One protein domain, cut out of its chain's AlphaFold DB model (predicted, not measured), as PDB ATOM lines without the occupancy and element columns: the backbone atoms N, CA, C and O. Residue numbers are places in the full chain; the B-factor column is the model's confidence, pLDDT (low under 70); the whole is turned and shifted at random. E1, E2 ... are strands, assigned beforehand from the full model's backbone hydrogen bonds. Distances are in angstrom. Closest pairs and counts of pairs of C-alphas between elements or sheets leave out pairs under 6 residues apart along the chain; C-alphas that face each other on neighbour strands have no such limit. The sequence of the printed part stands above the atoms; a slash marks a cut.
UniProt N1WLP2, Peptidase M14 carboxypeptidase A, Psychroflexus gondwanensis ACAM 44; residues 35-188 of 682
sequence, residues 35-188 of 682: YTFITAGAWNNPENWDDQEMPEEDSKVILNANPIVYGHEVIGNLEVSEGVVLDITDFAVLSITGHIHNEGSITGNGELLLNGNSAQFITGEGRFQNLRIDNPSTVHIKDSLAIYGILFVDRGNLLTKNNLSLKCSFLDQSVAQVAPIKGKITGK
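What this domain is: This is residues 35 to 188 of the 682 residues of the protein "Peptidase M14 carboxypeptidase A" of Psychroflexus gondwanensis ACAM 44 (UniProt N1WLP2). The chain is wound in stacked turns, a solenoid with three walls of short parallel strands; the largest wall, E1 E2 E5 E8 E11 E13 E16 E18, runs the length of the stack. A second wall is E4 E7 E10 E12 E15, and the third is made of E3 E6 E9 and E14 E17, with residues 127 to 128 pairing between E9 and E14. Near the end of the stack where E18 lies, a narrow loop round residue 171 sticks out. The printed part has 154 residues with no named helix and 18 named strands, E1 to E18 in chain order; the class is all strand, though under half of the residues, 63, are in named elements. The whole is compact, with a radius of gyration of the C-alphas of 14.6 A and spans of 43 by 37 by 26 A.

Where its parts are: The largest sheet holds E1, residues 35 to 37, E2, 60 to 63, E5, 77 to 80, E8, 100 to 102, E11, 120 to 123, E13, 138 to 141, E16, 157 to 159, and E18, 184 to 186. C-alpha 35 is at (-31.212, 29.267, 34.776) and C-alpha 186 at (-22.921, 50.266, 10.100). The second sheet holds E4, 72 to 75, 10.4 A long, E7, 93 to 96, E10, 111 to 114, E12, 131 to 133, and E15, 150 to 153. E3, 67 to 69, E6, 85 to 88, and E9, 105 to 107, form a third sheet; E14, 145 to 147, and E17, 164 to 166, form a fourth.

How they stand to each other: The largest sheet is twisted, and its edge strands are E1 and E18. E2 and E5 are parallel at 11 degrees, with N 61 and O 77 2.8 A apart, within hydrogen-bond range. E16 and E18 are parallel at 20 degrees, with N 158 and O 184 at 2.8 A. In the second sheet E7 and E10 are parallel at 21 degrees, with N 94 and O 111 at 2.9 A. E6 pairs with E9 over residues 85 to 87, with N 86 and O 105 at 2.9 A, and with E3 over residues 87 to 88, with N 87 and O 67 at 3.0 A. E14 and E17 are parallel at 22 degrees, with N 165 and O 145 at 2.8 A. Between sheets, the closest C-alphas of E5 and E7 are those of Asn 77 and Ile 96, 6.4 A apart, and those of E6 and E10 are Ile 88 and Glu 111, 6.5 A apart. E1 and E18 are apart.

The domain as a whole: The C-alphas of Gln 52 and Lys 188, the two farthest apart, are 43.3 A from each other. The links E1 to E2, 22 residues, and E17 to E18, 17 residues, are long; in the latter, residues 168 to 169 pair antiparallel with 174 to 175. The printed part has no cut, and no printed residue has a pLDDT under 70.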
ATOM      1  N   TYR A  35     -30.724  30.605  35.081       96.88
ATOM      2  CA  TYR A  35     -31.212  29.267  34.776       96.88
ATOM      3  C   TYR A  35     -30.215  28.539  33.876       96.88
ATOM      4  O   TYR A  35     -29.757  29.083  32.868       96.88
ATOM      5  N   THR A  36     -29.884  27.292  34.215       97.88
ATOM      6  CA  THR A  36     -28.969  26.469  33.410       97.88
ATOM      7  C   THR A  36     -29.715  25.297  32.783       97.88
ATOM      8  O   THR A  36     -30.294  24.475  33.493       97.88
ATOM      9  N   PHE A  37     -29.681  25.201  31.453       98.31
ATOM     10  CA  PHE A  37     -30.231  24.078  30.694       98.31
ATOM     11  C   PHE A  37     -29.194  22.950  30.632       98.31
ATOM     12  O   PHE A  37     -28.117  23.123  30.049       98.31
ATOM     13  N   ILE A  38     -29.498  21.813  31.261       97.88
ATOM     14  CA  ILE A  38     -28.535  20.732  31.545       97.88
ATOM     15  C   ILE A  38     -28.855  19.398  30.857       97.88
ATOM     16  O   ILE A  38     -27.959  18.566  30.717       97.88
ATOM     17  N   THR A  39     -30.091  19.192  30.388       97.94
ATOM     18  CA  THR A  39     -30.507  17.958  29.696       97.94
ATOM     19  C   THR A  39     -31.066  18.290  28.319       97.94
ATOM     20  O   THR A  39     -31.960  19.116  28.195       97.94
ATOM     21  N   ALA A  40     -30.560  17.637  27.269       98.19
ATOM     22  CA  ALA A  40     -30.993  17.909  25.900       98.19
ATOM     23  C   ALA A  40     -32.469  17.527  25.670       98.19
ATOM     24  O   ALA A  40     -32.889  16.425  26.030       98.19
ATOM     25  N   GLY A  41     -33.239  18.404  25.022       98.00
ATOM     26  CA  GLY A  41     -34.662  18.185  24.759       98.00
ATOM     27  C   GLY A  41     -35.464  19.480  24.630       98.00
ATOM     28  O   GLY A  41     -34.922  20.534  24.319       98.00
ATOM     29  N   ALA A  42     -36.773  19.400  24.866       97.81
ATOM     30  CA  ALA A  42     -37.668  20.552  24.787       97.81
ATOM     31  C   ALA A  42     -37.299  21.643  25.810       97.81
ATOM     32  O   ALA A  42     -37.095  21.339  26.986       97.81
ATOM     33  N   TRP A  43     -37.269  22.905  25.373       97.31
ATOM     34  CA  TRP A  43     -37.068  24.075  26.237       97.31
ATOM     35  C   TRP A  43     -38.115  24.128  27.358       97.31
ATOM     36  O   TRP A  43     -37.776  24.301  28.523       97.31
ATOM     37  N   ASN A  44     -39.378  23.865  27.011       95.75
ATOM     38  CA  ASN A  44     -40.539  23.925  27.902       95.75
ATOM     39  C   ASN A  44     -40.741  22.701  28.822       95.75
ATOM     40  O   ASN A  44     -41.833  22.526  29.367       95.75
ATOM     41  N   ASN A  45     -39.725  21.849  28.997       97.12
ATOM     42  CA  ASN A  45     -39.742  20.783  29.997       97.12
ATOM     43  C   ASN A  45     -38.929  21.206  31.235       97.12
ATOM     44  O   ASN A  45     -37.701  21.262  31.135       97.12
ATOM     45  N   PRO A  46     -39.557  21.425  32.409       96.94
ATOM     46  CA  PRO A  46     -38.844  21.811  33.624       96.94
ATOM     47  C   PRO A  46     -37.739  20.823  34.027       96.94
ATOM     48  O   PRO A  46     -36.686  21.251  34.482       96.94
ATOM     49  N   GLU A  47     -37.904  19.516  33.774       97.44
ATOM     50  CA  GLU A  47     -36.892  18.489  34.099       97.44
ATOM     51  C   GLU A  47     -35.556  18.654  33.338       97.44
ATOM     52  O   GLU A  47     -34.574  17.985  33.669       97.44
ATOM     53  N   ASN A  48     -35.496  19.526  32.323       97.88
ATOM     54  CA  ASN A  48     -34.269  19.813  31.576       97.88
ATOM     55  C   ASN A  48     -33.400  20.927  32.193       97.88
ATOM     56  O   ASN A  48     -32.259  21.118  31.754       97.88
ATOM     57  N   TRP A  49     -33.911  21.633  33.204       97.56
ATOM     58  CA  TRP A  49     -33.261  22.751  33.893       97.56
ATOM     59  C   TRP A  49     -32.719  22.323  35.268       97.56
ATOM     60  O   TRP A  49     -33.311  21.468  35.926       97.56
ATOM     61  N   ASP A  50     -31.605  22.915  35.714       94.38
ATOM     62  CA  ASP A  50     -30.896  22.507  36.948       94.38
ATOM     63  C   ASP A  50     -31.773  22.619  38.215       94.38
ATOM     64  O   ASP A  50     -31.858  21.679  39.007       94.38
ATOM     65  N   ASP A  51     -32.531  23.713  38.344       89.69
ATOM     66  CA  ASP A  51     -33.484  23.941  39.445       89.69
ATOM     67  C   ASP A  51     -34.866  23.279  39.231       89.69
ATOM     68  O   ASP A  51     -35.768  23.433  40.052       89.69
ATOM     69  N   GLN A  52     -35.043  22.511  38.147       94.50
ATOM     70  CA  GLN A  52     -36.320  21.908  37.722       94.50
ATOM     71  C   GLN A  52     -37.453  22.928  37.491       94.50
ATOM     72  O   GLN A  52     -38.636  22.607  37.628       94.50
ATOM     73  N   GLU A  53     -37.089  24.155  37.118       93.56
ATOM     74  CA  GLU A  53     -37.989  25.280  36.873       93.56
ATOM     75  C   GLU A  53     -37.626  25.987  35.558       93.56
ATOM     76  O   GLU A  53     -36.469  26.005  35.138       93.56
ATOM     77  N   MET A  54     -38.641  26.535  34.889       93.44
ATOM     78  CA  MET A  54     -38.486  27.295  33.648       93.44
ATOM     79  C   MET A  54     -37.886  28.682  33.920       93.44
ATOM     80  O   MET A  54     -38.242  29.281  34.935       93.44
ATOM     81  N   PRO A  55     -37.063  29.241  33.014       94.00
ATOM     82  CA  PRO A  55     -36.624  30.628  33.115       94.00
ATOM     83  C   PRO A  55     -37.803  31.607  33.115       94.00
ATOM     84  O   PRO A  55     -38.694  31.522  32.269       94.00
ATOM     85  N   GLU A  56     -37.775  32.567  34.039       91.38
ATOM     86  CA  GLU A  56     -38.656  33.739  34.006       91.38
ATOM     87  C   GLU A  56     -38.249  34.720  32.887       91.38
ATOM     88  O   GLU A  56     -37.117  34.689  32.382       91.38
ATOM     89  N   GLU A  57     -39.157  35.629  32.513       91.12
ATOM     90  CA  GLU A  57     -38.846  36.736  31.599       91.12
ATOM     91  C   GLU A  57     -37.679  37.588  32.142       91.12
ATOM     92  O   GLU A  57     -37.486  37.712  33.350       91.12
ATOM     93  N   ASP A  58     -36.872  38.170  31.248       88.06
ATOM     94  CA  ASP A  58     -35.672  38.964  31.577       88.06
ATOM     95  C   ASP A  58     -34.559  38.240  32.393       88.06
ATOM     96  O   ASP A  58     -33.530  38.846  32.704       88.06
ATOM     97  N   SER A  59     -34.675  36.930  32.653       94.88
ATOM     98  CA  SER A  59     -33.648  36.121  33.342       94.88
ATOM     99  C   SER A  59     -32.365  35.885  32.518       94.88
ATOM    100  O   SER A  59     -32.318  36.085  31.300       94.88
ATOM    101  N   LYS A  60     -31.279  35.436  33.161       96.81
ATOM    102  CA  LYS A  60     -30.098  34.905  32.461       96.81
ATOM    103  C   LYS A  60     -30.278  33.406  32.208       96.81
ATOM    104  O   LYS A  60     -30.486  32.644  33.142       96.81
ATOM    105  N   VAL A  61     -30.074  32.965  30.971       98.00
ATOM    106  CA  VAL A  61     -30.012  31.547  30.595       98.00
ATOM    107  C   VAL A  61     -28.597  31.152  30.178       98.00
ATOM    108  O   VAL A  61     -27.951  31.852  29.399       98.00
ATOM    109  N   ILE A  62     -28.141  29.999  30.670       98.38
ATOM    110  CA  ILE A  62     -26.910  29.317  30.251       98.38
ATOM    111  C   ILE A  62     -27.282  27.956  29.652       98.38
ATOM    112  O   ILE A  62     -27.934  27.144  30.305       98.38
ATOM    113  N   LEU A  63     -26.859  27.681  28.420       98.56
ATOM    114  CA  LEU A  63     -27.121  26.419  27.727       98.56
ATOM    115  C   LEU A  63     -25.877  25.526  27.751       98.56
ATOM    116  O   LEU A  63     -24.882  25.837  27.101       98.56
ATOM    117  N   ASN A  64     -25.960  24.402  28.471       98.25
ATOM    118  CA  ASN A  64     -24.908  23.378  28.576       98.25
ATOM    119  C   ASN A  64     -25.298  22.029  27.940       98.25
ATOM    120  O   ASN A  64     -24.481  21.111  27.869       98.25
ATOM    121  N   ALA A  65     -26.533  21.910  27.458       98.19
ATOM    122  CA  ALA A  65     -27.040  20.818  26.634       98.19
ATOM    123  C   ALA A  65     -27.926  21.403  25.521       98.19
ATOM    124  O   ALA A  65     -28.258  22.580  25.581       98.19
ATOM    125  N   ASN A  66     -28.308  20.606  24.520       98.56
ATOM    126  CA  ASN A  66     -29.023  21.085  23.326       98.56
ATOM    127  C   ASN A  66     -30.536  21.282  23.580       98.56
ATOM    128  O   ASN A  66     -31.239  20.268  23.702       98.56
ATOM    129  N   PRO A  67     -31.071  22.518  23.648       98.31
ATOM    130  CA  PRO A  67     -32.511  22.743  23.715       98.31
ATOM    131  C   PRO A  67     -33.175  22.750  22.333       98.31
ATOM    132  O   PRO A  67     -32.548  23.047  21.314       98.31
ATOM    133  N   ILE A  68     -34.489  22.530  22.337       98.38
ATOM    134  CA  ILE A  68     -35.386  22.765  21.202       98.38
ATOM    135  C   ILE A  68     -36.492  23.732  21.644       98.38
ATOM    136  O   ILE A  68     -37.253  23.427  22.569       98.38
ATOM    137  N   VAL A  69     -36.576  24.896  20.999       98.06
ATOM    138  CA  VAL A  69     -37.565  25.952  21.257       98.06
ATOM    139  C   VAL A  69     -38.698  25.840  20.237       98.06
ATOM    140  O   VAL A  69     -38.471  25.992  19.040       98.06
ATOM    141  N   TYR A  70     -39.917  25.592  20.727       94.75
ATOM    142  CA  TYR A  70     -41.115  25.328  19.909       94.75
ATOM    143  C   TYR A  70     -42.105  26.501  19.812       94.75
ATOM    144  O   TYR A  70     -43.158  26.364  19.190       94.75
ATOM    145  N   GLY A  71     -41.834  27.626  20.476       93.56
ATOM    146  CA  GLY A  71     -42.781  28.733  20.607       93.56
ATOM    147  C   GLY A  71     -42.100  30.083  20.796       93.56
ATOM    148  O   GLY A  71     -40.929  30.251  20.460       93.56
ATOM    149  N   HIS A  72     -42.848  31.056  21.315       96.00
ATOM    150  CA  HIS A  72     -42.298  32.356  21.691       96.00
ATOM    151  C   HIS A  72     -41.812  32.305  23.140       96.00
ATOM    152  O   HIS A  72     -42.615  32.133  24.052       96.00
ATOM    153  N   GLU A  73     -40.506  32.462  23.328       96.69
ATOM    154  CA  GLU A  73     -39.833  32.523  24.629       96.69
ATOM    155  C   GLU A  73     -39.158  33.900  24.784       96.69
ATOM    156  O   GLU A  73     -38.714  34.494  23.793       96.69
ATOM    157  N   VAL A  74     -39.061  34.425  26.010       96.81
ATOM    158  CA  VAL A  74     -38.457  35.739  26.303       96.81
ATOM    159  C   VAL A  74     -37.502  35.617  27.485       96.81
ATOM    160  O   VAL A  74     -37.902  35.166  28.551       96.81
ATOM    161  N   ILE A  75     -36.252  36.045  27.308       97.19
ATOM    162  CA  ILE A  75     -35.211  36.032  28.345       97.19
ATOM    163  C   ILE A  75     -34.351  37.300  28.283       97.19
ATOM    164  O   ILE A  75     -34.316  38.020  27.282       97.19
ATOM    165  N   GLY A  76     -33.617  37.562  29.358       96.94
ATOM    166  CA  GLY A  76     -32.702  38.691  29.473       96.94
ATOM    167  C   GLY A  76     -31.389  38.431  28.758       96.94
ATOM    168  O   GLY A  76     -31.085  39.056  27.747       96.94
ATOM    169  N   ASN A  77     -30.584  37.509  29.275       97.94
ATOM    170  CA  ASN A  77     -29.248  37.233  28.745       97.94
ATOM    171  C   ASN A  77     -29.133  35.776  28.299       97.94
ATOM    172  O   ASN A  77     -29.619  34.893  28.996       97.94
ATOM    173  N   LEU A  78     -28.448  35.521  27.183       98.38
ATOM    174  CA  LEU A  78     -28.207  34.174  26.663       98.38
ATOM    175  C   LEU A  78     -26.710  33.865  26.619       98.38
ATOM    176  O   LEU A  78     -25.934  34.603  26.012       98.38
ATOM    177  N   GLU A  79     -26.322  32.747  27.219       98.50
ATOM    178  CA  GLU A  79     -24.984  32.166  27.145       98.50
ATOM    179  C   GLU A  79     -25.086  30.757  26.544       98.50
ATOM    180  O   GLU A  79     -25.781  29.902  27.089       98.50
ATOM    181  N   VAL A  80     -24.439  30.514  25.402       98.56
ATOM    182  CA  VAL A  80     -24.442  29.218  24.703       98.56
ATOM    183  C   VAL A  80     -23.033  28.638  24.724       98.56
ATOM    184  O   VAL A  80     -22.128  29.198  24.101       98.56
ATOM    185  N   SER A  81     -22.852  27.527  25.438       98.19
ATOM    186  CA  SER A  81     -21.552  26.867  25.590       98.19
ATOM    187  C   SER A  81     -21.057  26.211  24.294       98.19
ATOM    188  O   SER A  81     -21.838  25.849  23.409       98.19
ATOM    189  N   GLU A  82     -19.738  26.019  24.200       96.88
ATOM    190  CA  GLU A  82     -19.087  25.379  23.051       96.88
ATOM    191  C   GLU A  82     -19.699  23.999  22.747       96.88
ATOM    192  O   GLU A  82     -19.893  23.164  23.633       96.88
ATOM    193  N   GLY A  83     -20.010  23.756  21.472       96.62
ATOM    194  CA  GLY A  83     -20.586  22.492  20.998       96.62
ATOM    195  C   GLY A  83     -22.085  22.301  21.266       96.62
ATOM    196  O   GLY A  83     -22.650  21.320  20.779       96.62
ATOM    197  N   VAL A  84     -22.746  23.221  21.979       98.44
ATOM    198  CA  VAL A  84     -24.204  23.196  22.166       98.44
ATOM    199  C   VAL A  84     -24.919  23.658  20.897       98.44
ATOM    200  O   VAL A  84     -24.527  24.636  20.257       98.44
ATOM    201  N   VAL A  85     -26.000  22.958  20.551       98.38
ATOM    202  CA  VAL A  85     -26.922  23.328  19.472       98.38
ATOM    203  C   VAL A  85     -28.263  23.737  20.078       98.38
ATOM    204  O   VAL A  85     -28.947  22.903  20.666       98.38
ATOM    205  N   LEU A  86     -28.624  25.013  19.935       98.50
ATOM    206  CA  LEU A  86     -29.957  25.548  20.224       98.50
ATOM    207  C   LEU A  86     -30.768  25.520  18.929       98.50
ATOM    208  O   LEU A  86     -30.451  26.258  17.999       98.50
ATOM    209  N   ASP A  87     -31.806  24.692  18.878       98.38
ATOM    210  CA  ASP A  87     -32.700  24.607  17.725       98.38
ATOM    211  C   ASP A  87     -33.971  25.436  17.962       98.38
ATOM    212  O   ASP A  87     -34.711  25.181  18.912       98.38
ATOM    213  N   ILE A  88     -34.220  26.444  17.125       98.12
ATOM    214  CA  ILE A  88     -35.426  27.281  17.162       98.12
ATOM    215  C   ILE A  88     -36.305  26.851  15.984       98.12
ATOM    216  O   ILE A  88     -35.997  27.145  14.828       98.12
ATOM    217  N   THR A  89     -37.375  26.104  16.254       96.56
ATOM    218  CA  THR A  89     -38.164  25.463  15.189       96.56
ATOM    219  C   THR A  89     -38.954  26.473  14.357       96.56
ATOM    220  O   THR A  89     -39.134  27.619  14.757       96.56
ATOM    221  N   ASP A  90     -39.478  26.042  13.210       92.56
ATOM    222  CA  ASP A  90     -40.389  26.812  12.357       92.56
ATOM    223  C   ASP A  90     -41.432  27.598  13.179       92.56
ATOM    224  O   ASP A  90     -42.092  27.044  14.061       92.56
ATOM    225  N   PHE A  91     -41.575  28.893  12.877       89.12
ATOM    226  CA  PHE A  91     -42.466  29.856  13.551       89.12
ATOM    227  C   PHE A  91     -42.181  30.143  15.044       89.12
ATOM    228  O   PHE A  91     -42.891  30.953  15.641       89.12
ATOM    229  N   ALA A  92     -41.160  29.533  15.653       96.94
ATOM    230  CA  ALA A  92     -40.725  29.845  17.012       96.94
ATOM    231  C   ALA A  92     -39.807  31.084  17.046       96.94
ATOM    232  O   ALA A  92     -39.104  31.388  16.079       96.94
ATOM    233  N   VAL A  93     -39.802  31.800  18.175       97.69
ATOM    234  CA  VAL A  93     -39.006  33.024  18.369       97.69
ATOM    235  C   VAL A  93     -38.415  33.028  19.775       97.69
ATOM    236  O   VAL A  93     -39.157  33.032  20.756       97.69
ATOM    237  N   LEU A  94     -37.089  33.106  19.890       98.12
ATOM    238  CA  LEU A  94     -36.416  33.363  21.165       98.12
ATOM    239  C   LEU A  94     -36.048  34.851  21.251       98.12
ATOM    240  O   LEU A  94     -35.205  35.334  20.497       98.12
ATOM    241  N   SER A  95     -36.693  35.583  22.159       98.25
ATOM    242  CA  SER A  95     -36.487  37.023  22.357       98.25
ATOM    243  C   SER A  95     -35.475  37.294  23.464       98.25
ATOM    244  O   SER A  95     -35.620  36.786  24.573       98.25
ATOM    245  N   ILE A  96     -34.482  38.131  23.171       98.25
ATOM    246  CA  ILE A  96     -33.402  38.524  24.074       98.25
ATOM    247  C   ILE A  96     -33.476  40.035  24.329       98.25
ATOM    248  O   ILE A  96     -33.263  40.836  23.409       98.25
ATOM    249  N   THR A  97     -33.700  40.446  25.578       97.38
ATOM    250  CA  THR A  97     -33.761  41.871  25.968       97.38
ATOM    251  C   THR A  97     -32.397  42.442  26.405       97.38
ATOM    252  O   THR A  97     -32.177  43.655  26.338       97.38
ATOM    253  N   GLY A  98     -31.451  41.577  26.786       97.12
ATOM    254  CA  GLY A  98     -30.105  41.869  27.299       97.12
ATOM    255  C   GLY A  98     -28.972  41.477  26.339       97.12
ATOM    256  O   GLY A  98     -28.871  42.019  25.240       97.12
ATOM    257  N   HIS A  99     -28.021  40.639  26.749       97.81
ATOM    258  CA  HIS A  99     -26.796  40.351  25.983       97.81
ATOM    259  C   HIS A  99     -26.671  38.880  25.573       97.81
ATOM    260  O   HIS A  99     -27.280  38.002  26.178       97.81
ATOM    261  N   ILE A 100     -25.862  38.621  24.540       98.06
ATOM    262  CA  ILE A 100     -25.606  37.278  24.008       98.06
ATOM    263  C   ILE A 100     -24.107  36.973  24.039       98.06
ATOM    264  O   ILE A 100     -23.285  37.743  23.529       98.06
ATOM    265  N   HIS A 101     -23.773  35.808  24.580       98.12
ATOM    266  CA  HIS A 101     -22.498  35.129  24.401       98.12
ATOM    267  C   HIS A 101     -22.775  33.769  23.753       98.12
ATOM    268  O   HIS A 101     -23.533  32.974  24.300       98.12
ATOM    269  N   ASN A 102     -22.242  33.519  22.558       97.81
ATOM    270  CA  ASN A 102     -22.509  32.298  21.800       97.81
ATOM    271  C   ASN A 102     -21.196  31.696  21.302       97.81
ATOM    272  O   ASN A 102     -20.594  32.247  20.387       97.81
ATOM    273  N   GLU A 103     -20.804  30.554  21.864       97.44
ATOM    274  CA  GLU A 103     -19.715  29.701  21.358       97.44
ATOM    275  C   GLU A 103     -20.257  28.396  20.729       97.44
ATOM    276  O   GLU A 103     -19.500  27.513  20.322       97.44
ATOM    277  N   GLY A 104     -21.584  28.259  20.647       97.00
ATOM    278  CA  GLY A 104     -22.283  27.114  20.074       97.00
ATOM    279  C   GLY A 104     -22.857  27.391  18.681       97.00
ATOM    280  O   GLY A 104     -22.309  28.133  17.860       97.00
ATOM    281  N   SER A 105     -23.985  26.752  18.380       96.94
ATOM    282  CA  SER A 105     -24.748  26.959  17.145       96.94
ATOM    283  C   SER A 105     -26.222  27.191  17.445       96.94
ATOM    284  O   SER A 105     -26.867  26.362  18.078       96.94
ATOM    285  N   ILE A 106     -26.764  28.295  16.939       97.81
ATOM    286  CA  ILE A 106     -28.192  28.610  16.979       97.81
ATOM    287  C   ILE A 106     -28.764  28.304  15.591       97.81
ATOM    288  O   ILE A 106     -28.348  28.911  14.600       97.81
ATOM    289  N   THR A 107     -29.653  27.314  15.515       95.81
ATOM    290  CA  THR A 107     -30.159  26.686  14.283       95.81
ATOM    291  C   THR A 107     -31.688  26.673  14.224       95.81
ATOM    292  O   THR A 107     -32.349  27.238  15.092       95.81
ATOM    293  N   GLY A 108     -32.236  26.034  13.186       92.75
ATOM    294  CA  GLY A 108     -33.673  25.929  12.944       92.75
ATOM    295  C   GLY A 108     -34.219  27.082  12.095       92.75
ATOM    296  O   GLY A 108     -33.507  28.044  11.799       92.75
ATOM    297  N   ASN A 109     -35.467  26.948  11.640       91.44
ATOM    298  CA  ASN A 109     -36.105  27.922  10.744       91.44
ATOM    299  C   ASN A 109     -36.794  29.078  11.488       91.44
ATOM    300  O   ASN A 109     -37.211  30.039  10.848       91.44
ATOM    301  N   GLY A 110     -36.926  28.997  12.815       94.69
ATOM    302  CA  GLY A 110     -37.389  30.101  13.650       94.69
ATOM    303  C   GLY A 110     -36.330  31.192  13.817       94.69
ATOM    304  O   GLY A 110     -35.312  31.213  13.119       94.69
ATOM    305  N   GLU A 111     -36.569  32.125  14.738       95.69
ATOM    306  CA  GLU A 111     -35.786  33.361  14.841       95.69
ATOM    307  C   GLU A 111     -35.202  33.621  16.230       95.69
ATOM    308  O   GLU A 111     -35.867  33.462  17.254       95.69
ATOM    309  N   LEU A 112     -33.970  34.136  16.257       97.94
ATOM    310  CA  LEU A 112     -33.407  34.795  17.430       97.94
ATOM    311  C   LEU A 112     -33.620  36.312  17.315       97.94
ATOM    312  O   LEU A 112     -33.096  36.945  16.396       97.94
ATOM    313  N   LEU A 113     -34.367  36.895  18.248       98.38
ATOM    314  CA  LEU A 113     -34.789  38.296  18.230       98.38
ATOM    315  C   LEU A 113     -34.072  39.106  19.318       98.38
ATOM    316  O   LEU A 113     -34.212  38.812  20.498       98.38
ATOM    317  N   LEU A 114     -33.364  40.176  18.949       98.50
ATOM    318  CA  LEU A 114     -32.844  41.171  19.894       98.50
ATOM    319  C   LEU A 114     -33.736  42.416  19.877       98.50
ATOM    320  O   LEU A 114     -33.713  43.188  18.915       98.50
ATOM    321  N   ASN A 115     -34.511  42.609  20.945       97.62
ATOM    322  CA  ASN A 115     -35.543  43.648  21.070       97.62
ATOM    323  C   ASN A 115     -35.407  44.509  22.346       97.62
ATOM    324  O   ASN A 115     -36.345  45.203  22.741       97.62
ATOM    325  N   GLY A 116     -34.235  44.495  22.986       96.88
ATOM    326  CA  GLY A 116     -33.936  45.306  24.166       96.88
ATOM    327  C   GLY A 116     -34.006  46.815  23.903       96.88
ATOM    328  O   GLY A 116     -33.732  47.291  22.804       96.88
ATOM    329  N   ASN A 117     -34.336  47.598  24.934       95.44
ATOM    330  CA  ASN A 117     -34.454  49.063  24.826       95.44
ATOM    331  C   ASN A 117     -33.122  49.818  25.042       95.44
ATOM    332  O   ASN A 117     -33.030  51.017  24.774       95.44
ATOM    333  N   SER A 118     -32.091  49.134  25.541       96.31
ATOM    334  CA  SER A 118     -30.729  49.647  25.730       96.31
ATOM    335  C   SER A 118     -29.780  49.070  24.670       96.31
ATOM    336  O   SER A 118     -30.191  48.289  23.815       96.31
ATOM    337  N   ALA A 119     -28.503  49.467  24.675       97.81
ATOM    338  CA  ALA A 119     -27.531  48.870  23.761       97.81
ATOM    339  C   ALA A 119     -27.283  47.392  24.116       97.81
ATOM    340  O   ALA A 119     -26.948  47.087  25.260       97.81
ATOM    341  N   GLN A 120     -27.399  46.495  23.135       98.31
ATOM    342  CA  GLN A 120     -27.137  45.061  23.308       98.31
ATOM    343  C   GLN A 120     -25.797  44.659  22.676       98.31
ATOM    344  O   GLN A 120     -25.294  45.305  21.748       98.31
ATOM    345  N   PHE A 121     -25.209  43.576  23.181       98.19
ATOM    346  CA  PHE A 121     -23.917  43.053  22.741       98.19
ATOM    347  C   PHE A 121     -24.053  41.589  22.328       98.19
ATOM    348  O   PHE A 121     -24.664  40.813  23.059       98.19
ATOM    349  N   ILE A 122     -23.453  41.233  21.191       98.12
ATOM    350  CA  ILE A 122     -23.239  39.843  20.777       98.12
ATOM    351  C   ILE A 122     -21.732  39.568  20.816       98.12
ATOM    352  O   ILE A 122     -20.943  40.343  20.259       98.12
ATOM    353  N   THR A 123     -21.356  38.501  21.516       97.88
ATOM    354  CA  THR A 123     -19.981  38.050  21.791       97.88
ATOM    355  C   THR A 123     -19.842  36.545  21.548       97.88
ATOM    356  O   THR A 123     -20.855  35.845  21.504       97.88
ATOM    357  N   GLY A 124     -18.604  36.062  21.448       94.56
ATOM    358  CA  GLY A 124     -18.276  34.686  21.048       94.56
ATOM    359  C   GLY A 124     -18.276  34.481  19.528       94.56
ATOM    360  O   GLY A 124     -18.687  35.378  18.788       94.56
ATOM    361  N   GLU A 125     -17.774  33.334  19.061       92.00
ATOM    362  CA  GLU A 125     -17.566  33.032  17.630       92.00
ATOM    363  C   GLU A 125     -18.626  32.090  17.013       92.00
ATOM    364  O   GLU A 125     -18.467  31.591  15.895       92.00
ATOM    365  N   GLY A 126     -19.725  31.851  17.734       87.50
ATOM    366  CA  GLY A 126     -20.774  30.898  17.384       87.50
ATOM    367  C   GLY A 126     -21.601  31.221  16.130       87.50
ATOM    368  O   GLY A 126     -21.647  32.341  15.606       87.50
ATOM    369  N   ARG A 127     -22.307  30.191  15.648       94.00
ATOM    370  CA  ARG A 127     -23.185  30.252  14.466       94.00
ATOM    371  C   ARG A 127     -24.581  30.766  14.820       94.00
ATOM    372  O   ARG A 127     -25.141  30.390  15.847       94.00
ATOM    373  N   PHE A 128     -25.171  31.514  13.890       96.25
ATOM    374  CA  PHE A 128     -26.579  31.905  13.875       96.25
ATOM    375  C   PHE A 128     -27.222  31.476  12.544       96.25
ATOM    376  O   PHE A 128     -26.614  31.629  11.480       96.25
ATOM    377  N   GLN A 129     -28.446  30.948  12.582       95.50
ATOM    378  CA  GLN A 129     -29.249  30.719  11.379       95.50
ATOM    379  C   GLN A 129     -29.998  32.002  11.006       95.50
ATOM    380  O   GLN A 129     -29.525  32.715  10.125       95.50
ATOM    381  N   ASN A 130     -31.075  32.345  11.717       96.62
ATOM    382  CA  ASN A 130     -31.833  33.581  11.507       96.62
ATOM    383  C   ASN A 130     -31.669  34.537  12.698       96.62
ATOM    384  O   ASN A 130     -31.750  34.121  13.856       96.62
ATOM    385  N   LEU A 131     -31.449  35.823  12.416       97.81
ATOM    386  CA  LEU A 131     -31.205  36.860  13.422       97.81
ATOM    387  C   LEU A 131     -32.036  38.109  13.108       97.81
ATOM    388  O   LEU A 131     -31.817  38.754  12.081       97.81
ATOM    389  N   ARG A 132     -32.946  38.488  14.011       98.12
ATOM    390  CA  ARG A 132     -33.763  39.704  13.903       98.12
ATOM    391  C   ARG A 132     -33.322  40.759  14.910       98.12
ATOM    392  O   ARG A 132     -33.241  40.510  16.110       98.12
ATOM    393  N   ILE A 133     -33.049  41.962  14.412       98.44
ATOM    394  CA  ILE A 133     -32.692  43.135  15.208       98.44
ATOM    395  C   ILE A 133     -33.871  44.111  15.209       98.44
ATOM    396  O   ILE A 133     -34.120  44.797  14.216       98.44
ATOM    397  N   ASP A 134     -34.565  44.199  16.343       98.19
ATOM    398  CA  ASP A 134     -35.673  45.135  16.584       98.19
ATOM    399  C   ASP A 134     -35.405  46.060  17.792       98.19
ATOM    400  O   ASP A 134     -36.298  46.641  18.411       98.19
ATOM    401  N   ASN A 135     -34.130  46.210  18.141       98.12
ATOM    402  CA  ASN A 135     -33.643  47.095  19.189       98.12
ATOM    403  C   ASN A 135     -33.689  48.564  18.705       98.12
ATOM    404  O   ASN A 135     -32.968  48.900  17.768       98.12
ATOM    405  N   PRO A 136     -34.462  49.481  19.322       97.38
ATOM    406  CA  PRO A 136     -34.557  50.879  18.878       97.38
ATOM    407  C   PRO A 136     -33.292  51.724  19.124       97.38
ATOM    408  O   PRO A 136     -33.227  52.868  18.677       97.38
ATOM    409  N   SER A 137     -32.304  51.187  19.840       97.06
ATOM    410  CA  SER A 137     -31.011  51.804  20.137       97.06
ATOM    411  C   SER A 137     -29.927  51.240  19.204       97.06
ATOM    412  O   SER A 137     -29.860  51.608  18.026       97.06
ATOM    413  N   THR A 138     -29.056  50.357  19.699       97.81
ATOM    414  CA  THR A 138     -27.935  49.790  18.941       97.81
ATOM    415  C   THR A 138     -27.626  48.363  19.378       97.81
ATOM    416  O   THR A 138     -27.474  48.110  20.575       97.81
ATOM    417  N   VAL A 139     -27.388  47.468  18.421       98.56
ATOM    418  CA  VAL A 139     -26.770  46.158  18.676       98.56
ATOM    419  C   VAL A 139     -25.327  46.198  18.197       98.56
ATOM    420  O   VAL A 139     -25.049  46.616  17.076       98.56
ATOM    421  N   HIS A 140     -24.386  45.775  19.036       98.44
ATOM    422  CA  HIS A 140     -22.977  45.688  18.670       98.44
ATOM    423  C   HIS A 140     -22.528  44.235  18.553       98.44
ATOM    424  O   HIS A 140     -22.533  43.500  19.542       98.44
ATOM    425  N   ILE A 141     -21.988  43.886  17.392       98.06
ATOM    426  CA  ILE A 141     -21.162  42.691  17.237       98.06
ATOM    427  C   ILE A 141     -19.773  43.027  17.810       98.06
ATOM    428  O   ILE A 141     -19.198  44.077  17.493       98.06
ATOM    429  N   LYS A 142     -19.276  42.211  18.745       96.50
ATOM    430  CA  LYS A 142     -17.972  42.403  19.411       96.50
ATOM    431  C   LYS A 142     -16.898  41.503  18.821       96.50
ATOM    432  O   LYS A 142     -15.839  42.018  18.469       96.50
ATOM    433  N   ASP A 143     -17.234  40.232  18.656       95.81
ATOM    434  CA  ASP A 143     -16.367  39.156  18.170       95.81
ATOM    435  C   ASP A 143     -16.867  38.684  16.790       95.81
ATOM    436  O   ASP A 143     -17.665  39.393  16.173       95.81
ATOM    437  N   SER A 144     -16.365  37.573  16.246       93.44
ATOM    438  CA  SER A 144     -16.765  37.079  14.916       93.44
ATOM    439  C   SER A 144     -18.204  36.549  14.917       93.44
ATOM    440  O   SER A 144     -18.526  35.684  15.715       93.44
ATOM    441  N   LEU A 145     -19.070  37.009  14.007       95.31
ATOM    442  CA  LEU A 145     -20.454  36.518  13.911       95.31
ATOM    443  C   LEU A 145     -20.736  35.954  12.519       95.31
ATOM    444  O   LEU A 145     -20.576  36.663  11.524       95.31
ATOM    445  N   ALA A 146     -21.199  34.704  12.446       96.94
ATOM    446  CA  ALA A 146     -21.564  34.036  11.198       96.94
ATOM    447  C   ALA A 146     -23.076  33.763  11.111       96.94
ATOM    448  O   ALA A 146     -23.618  33.010  11.921       96.94
ATOM    449  N   ILE A 147     -23.733  34.340  10.099       97.38
ATOM    450  CA  ILE A 147     -25.141  34.094   9.747       97.38
ATOM    451  C   ILE A 147     -25.194  33.177   8.524       97.38
ATOM    452  O   ILE A 147     -24.438  33.391   7.574       97.38
ATOM    453  N   TYR A 148     -26.082  32.184   8.547       95.62
ATOM    454  CA  TYR A 148     -26.307  31.234   7.444       95.62
ATOM    455  C   TYR A 148     -27.722  31.298   6.843       95.62
ATOM    456  O   TYR A 148     -27.933  30.780   5.753       95.62
ATOM    457  N   GLY A 149     -28.677  31.914   7.541       95.25
ATOM    458  CA  GLY A 149     -30.034  32.191   7.073       95.25
ATOM    459  C   GLY A 149     -30.256  33.693   6.902       95.25
ATOM    460  O   GLY A 149     -29.452  34.376   6.267       95.25
ATOM    461  N   ILE A 150     -31.346  34.220   7.457       96.62
ATOM    462  CA  ILE A 150     -31.787  35.596   7.203       96.62
ATOM    463  C   ILE A 150     -31.364  36.547   8.336       96.62
ATOM    464  O   ILE A 150     -31.568  36.277   9.521       96.62
ATOM    465  N   LEU A 151     -30.805  37.698   7.958       98.00
ATOM    466  CA  LEU A 151     -30.599  38.856   8.824       98.00
ATOM    467  C   LEU A 151     -31.711  39.885   8.598       98.00
ATOM    468  O   LEU A 151     -31.808  40.469   7.518       98.00
ATOM    469  N   PHE A 152     -32.479  40.178   9.645       97.62
ATOM    470  CA  PHE A 152     -33.476  41.247   9.663       97.62
ATOM    471  C   PHE A 152     -32.995  42.416  10.531       97.62
ATOM    472  O   PHE A 152     -32.478  42.210  11.631       97.62
ATOM    473  N   VAL A 153     -33.188  43.654  10.066       97.75
ATOM    474  CA  VAL A 153     -32.889  44.873  10.840       97.75
ATOM    475  C   VAL A 153     -34.069  45.837  10.728       97.75
ATOM    476  O   VAL A 153     -34.105  46.727   9.873       97.75
ATOM    477  N   ASP A 154     -35.054  45.626  11.599       96.94
ATOM    478  CA  ASP A 154     -36.318  46.360  11.617       96.94
ATOM    479  C   ASP A 154     -36.188  47.729  12.304       96.94
ATOM    480  O   ASP A 154     -36.786  48.708  11.851       96.94
ATOM    481  N   ARG A 155     -35.382  47.837  13.372       97.12
ATOM    482  CA  ARG A 155     -35.164  49.095  14.113       97.12
ATOM    483  C   ARG A 155     -33.716  49.270  14.585       97.12
ATOM    484  O   ARG A 155     -32.928  48.329  14.631       97.12
ATOM    485  N   GLY A 156     -33.374  50.520  14.910       97.12
ATOM    486  CA  GLY A 156     -32.068  50.922  15.446       97.12
ATOM    487  C   GLY A 156     -30.900  50.714  14.483       97.12
ATOM    488  O   GLY A 156     -31.040  50.864  13.269       97.12
ATOM    489  N   ASN A 157     -29.716  50.436  15.035       97.94
ATOM    490  CA  ASN A 157     -28.475  50.300  14.267       97.94
ATOM    491  C   ASN A 157     -27.663  49.061  14.678       97.94
ATOM    492  O   ASN A 157     -27.200  48.963  15.818       97.94
ATOM    493  N   LEU A 158     -27.424  48.159  13.726       98.50
ATOM    494  CA  LEU A 158     -26.502  47.037  13.853       98.50
ATOM    495  C   LEU A 158     -25.068  47.493  13.540       98.50
ATOM    496  O   LEU A 158     -24.684  47.722  12.390       98.50
ATOM    497  N   LEU A 159     -24.253  47.608  14.583       98.44
ATOM    498  CA  LEU A 159     -22.842  47.965  14.506       98.44
ATOM    499  C   LEU A 159     -22.002  46.695  14.318       98.44
ATOM    500  O   LEU A 159     -21.624  46.046  15.294       98.44
ATOM    501  N   THR A 160     -21.691  46.355  13.062       97.88
ATOM    502  CA  THR A 160     -21.008  45.092  12.702       97.88
ATOM    503  C   THR A 160     -19.555  45.031  13.157       97.88
ATOM    504  O   THR A 160     -18.978  43.951  13.237       97.88
ATOM    505  N   LYS A 161     -18.929  46.200  13.355       96.88
ATOM    506  CA  LYS A 161     -17.489  46.379  13.625       96.88
ATOM    507  C   LYS A 161     -16.546  45.661  12.649       96.88
ATOM    508  O   LYS A 161     -15.371  45.492  12.954       96.88
ATOM    509  N   ASN A 162     -17.026  45.337  11.446       97.44
ATOM    510  CA  ASN A 162     -16.334  44.527  10.436       97.44
ATOM    511  C   ASN A 162     -16.205  43.028  10.783       97.44
ATOM    512  O   ASN A 162     -15.396  42.346  10.151       97.44
ATOM    513  N   ASN A 163     -16.993  42.519  11.733       97.19
ATOM    514  CA  ASN A 163     -16.945  41.130  12.201       97.19
ATOM    515  C   ASN A 163     -18.152  40.276  11.764       97.19
ATOM    516  O   ASN A 163     -18.164  39.071  11.999       97.19
ATOM    517  N   LEU A 164     -19.152  40.875  11.110       98.00
ATOM    518  CA  LEU A 164     -20.280  40.142  10.532       98.00
ATOM    519  C   LEU A 164     -19.852  39.401   9.258       98.00
ATOM    520  O   LEU A 164     -19.279  40.010   8.349       98.00
ATOM    521  N   SER A 165     -20.187  38.116   9.181       98.00
ATOM    522  CA  SER A 165     -20.071  37.277   7.990       98.00
ATOM    523  C   SER A 165     -21.430  36.696   7.599       98.00
ATOM    524  O   SER A 165     -22.074  36.039   8.413       98.00
ATOM    525  N   LEU A 166     -21.828  36.888   6.345       98.31
ATOM    526  CA  LEU A 166     -22.972  36.234   5.712       98.31
ATOM    527  C   LEU A 166     -22.424  35.059   4.898       98.31
ATOM    528  O   LEU A 166     -21.564  35.241   4.032       98.31
ATOM    529  N   LYS A 167     -22.812  33.841   5.276       97.19
ATOM    530  CA  LYS A 167     -22.207  32.591   4.811       97.19
ATOM    531  C   LYS A 167     -23.051  31.919   3.738       97.19
ATOM    532  O   LYS A 167     -24.270  32.013   3.747       97.19
ATOM    533  N   CYS A 168     -22.386  31.155   2.881       95.88
ATOM    534  CA  CYS A 168     -23.033  30.175   2.016       95.88
ATOM    535  C   CYS A 168     -22.677  28.750   2.460       95.88
ATOM    536  O   CYS A 168     -21.667  28.527   3.148       95.88
ATOM    537  N   SER A 169     -23.471  27.769   2.045       92.19
ATOM    538  CA  SER A 169     -23.261  26.366   2.394       92.19
ATOM    539  C   SER A 169     -23.607  25.428   1.237       92.19
ATOM    540  O   SER A 169     -24.649  25.540   0.603       92.19
ATOM    541  N   PHE A 170     -22.718  24.468   0.970       91.00
ATOM    542  CA  PHE A 170     -22.908  23.447  -0.067       91.00
ATOM    543  C   PHE A 170     -23.812  22.284   0.374       91.00
ATOM    544  O   PHE A 170     -24.233  21.501  -0.470       91.00
ATOM    545  N   LEU A 171     -24.091  22.143   1.676       87.94
ATOM    546  CA  LEU A 171     -24.860  21.017   2.225       87.94
ATOM    547  C   LEU A 171     -26.363  21.143   1.924       87.94
ATOM    548  O   LEU A 171     -27.011  20.186   1.518       87.94
ATOM    549  N   ASP A 172     -26.877  22.346   2.132       83.25
ATOM    550  CA  ASP A 172     -28.254  22.812   1.975       83.25
ATOM    551  C   ASP A 172     -28.407  23.771   0.779       83.25
ATOM    552  O   ASP A 172     -29.501  24.258   0.517       83.25
ATOM    553  N   GLN A 173     -27.318  24.019   0.037       84.94
ATOM    554  CA  GLN A 173     -27.252  24.911  -1.133       84.94
ATOM    555  C   GLN A 173     -27.747  26.340  -0.843       84.94
ATOM    556  O   GLN A 173     -28.274  27.024  -1.720       84.94
ATOM    557  N   SER A 174     -27.558  26.797   0.397       89.06
ATOM    558  CA  SER A 174     -28.055  28.076   0.897       89.06
ATOM    559  C   SER A 174     -27.016  29.197   0.815       89.06
ATOM    560  O   SER A 174     -25.797  28.981   0.804       89.06
ATOM    561  N   VAL A 175     -27.529  30.425   0.801       94.06
ATOM    562  CA  VAL A 175     -26.778  31.674   0.936       94.06
ATOM    563  C   VAL A 175     -27.521  32.517   1.961       94.06
ATOM    564  O   VAL A 175     -28.734  32.692   1.840       94.06
ATOM    565  N   ALA A 176     -26.813  33.026   2.965       96.75
ATOM    566  CA  ALA A 176     -27.389  33.951   3.927       96.75
ATOM    567  C   ALA A 176     -27.925  35.202   3.216       96.75
ATOM    568  O   ALA A 176     -27.351  35.660   2.231       96.75
ATOM    569  N   GLN A 177     -29.018  35.773   3.715       97.44
ATOM    570  CA  GLN A 177     -29.688  36.899   3.062       97.44
ATOM    571  C   GLN A 177     -29.921  38.062   4.026       97.44
ATOM    572  O   GLN A 177     -30.028  37.877   5.237       97.44
ATOM    573  N   VAL A 178     -30.019  39.273   3.483       98.06
ATOM    574  CA  VAL A 178     -30.346  40.491   4.230       98.06
ATOM    575  C   VAL A 178     -31.744  40.951   3.839       98.06
ATOM    576  O   VAL A 178     -31.953  41.422   2.722       98.06
ATOM    577  N   ALA A 179     -32.692  40.827   4.763       97.19
ATOM    578  CA  ALA A 179     -34.077  41.250   4.576       97.19
ATOM    579  C   ALA A 179     -34.200  42.767   4.293       97.19
ATOM    580  O   ALA A 179     -33.233  43.506   4.516       97.19
ATOM    581  N   PRO A 180     -35.380  43.256   3.855       96.56
ATOM    582  CA  PRO A 180     -35.659  44.687   3.742       96.56
ATOM    583  C   PRO A 180     -35.240  45.478   4.995       96.56
ATOM    584  O   PRO A 180     -35.693  45.205   6.110       96.56
ATOM    585  N   ILE A 181     -34.353  46.458   4.821       95.44
ATOM    586  CA  ILE A 181     -33.743  47.235   5.902       95.44
ATOM    587  C   ILE A 181     -34.611  48.448   6.236       95.44
ATOM    588  O   ILE A 181     -34.720  49.391   5.456       95.44
ATOM    589  N   LYS A 182     -35.168  48.455   7.452       94.62
ATOM    590  CA  LYS A 182     -35.906  49.599   8.025       94.62
ATOM    591  C   LYS A 182     -35.085  50.350   9.078       94.62
ATOM    592  O   LYS A 182     -35.273  51.550   9.278       94.62
ATOM    593  N   GLY A 183     -34.175  49.646   9.756       95.19
ATOM    594  CA  GLY A 183     -33.166  50.216  10.645       95.19
ATOM    595  C   GLY A 183     -31.904  50.633   9.884       95.19
ATOM    596  O   GLY A 183     -31.959  51.256   8.826       95.19
ATOM    597  N   LYS A 184     -30.731  50.304  10.431       96.44
ATOM    598  CA  LYS A 184     -29.432  50.601   9.815       96.44
ATOM    599  C   LYS A 184     -28.404  49.511  10.097       96.44
ATOM    600  O   LYS A 184     -28.351  48.980  11.201       96.44
ATOM    601  N   ILE A 185     -27.515  49.262   9.139       98.19
ATOM    602  CA  ILE A 185     -26.274  48.504   9.345       98.19
ATOM    603  C   ILE A 185     -25.093  49.480   9.224       98.19
ATOM    604  O   ILE A 185     -25.042  50.293   8.300       98.19
ATOM    605  N   THR A 186     -24.140  49.441  10.160       98.06
ATOM    606  CA  THR A 186     -22.921  50.266  10.100       98.06
ATOM    607  C   THR A 186     -21.662  49.431  10.321       98.06
ATOM    608  O   THR A 186     -21.460  48.840  11.383       98.06
ATOM    609  N   GLY A 187     -20.769  49.471   9.334       97.44
ATOM    610  CA  GLY A 187     -19.517  48.717   9.290       97.44
ATOM    611  C   GLY A 187     -19.456  47.848   8.036       97.44
ATOM    612  O   GLY A 187     -20.391  47.837   7.238       97.44
ATOM    613  N   LYS A 188     -18.338  47.149   7.838       98.38
ATOM    614  CA  LYS A 188     -18.199  46.184   6.744       98.38
ATOM    615  C   LYS A 188     -18.816  44.834   7.107       98.38
ATOM    616  O   LYS A 188     -18.976  44.507   8.285       98.38
TER     617      LYS A 188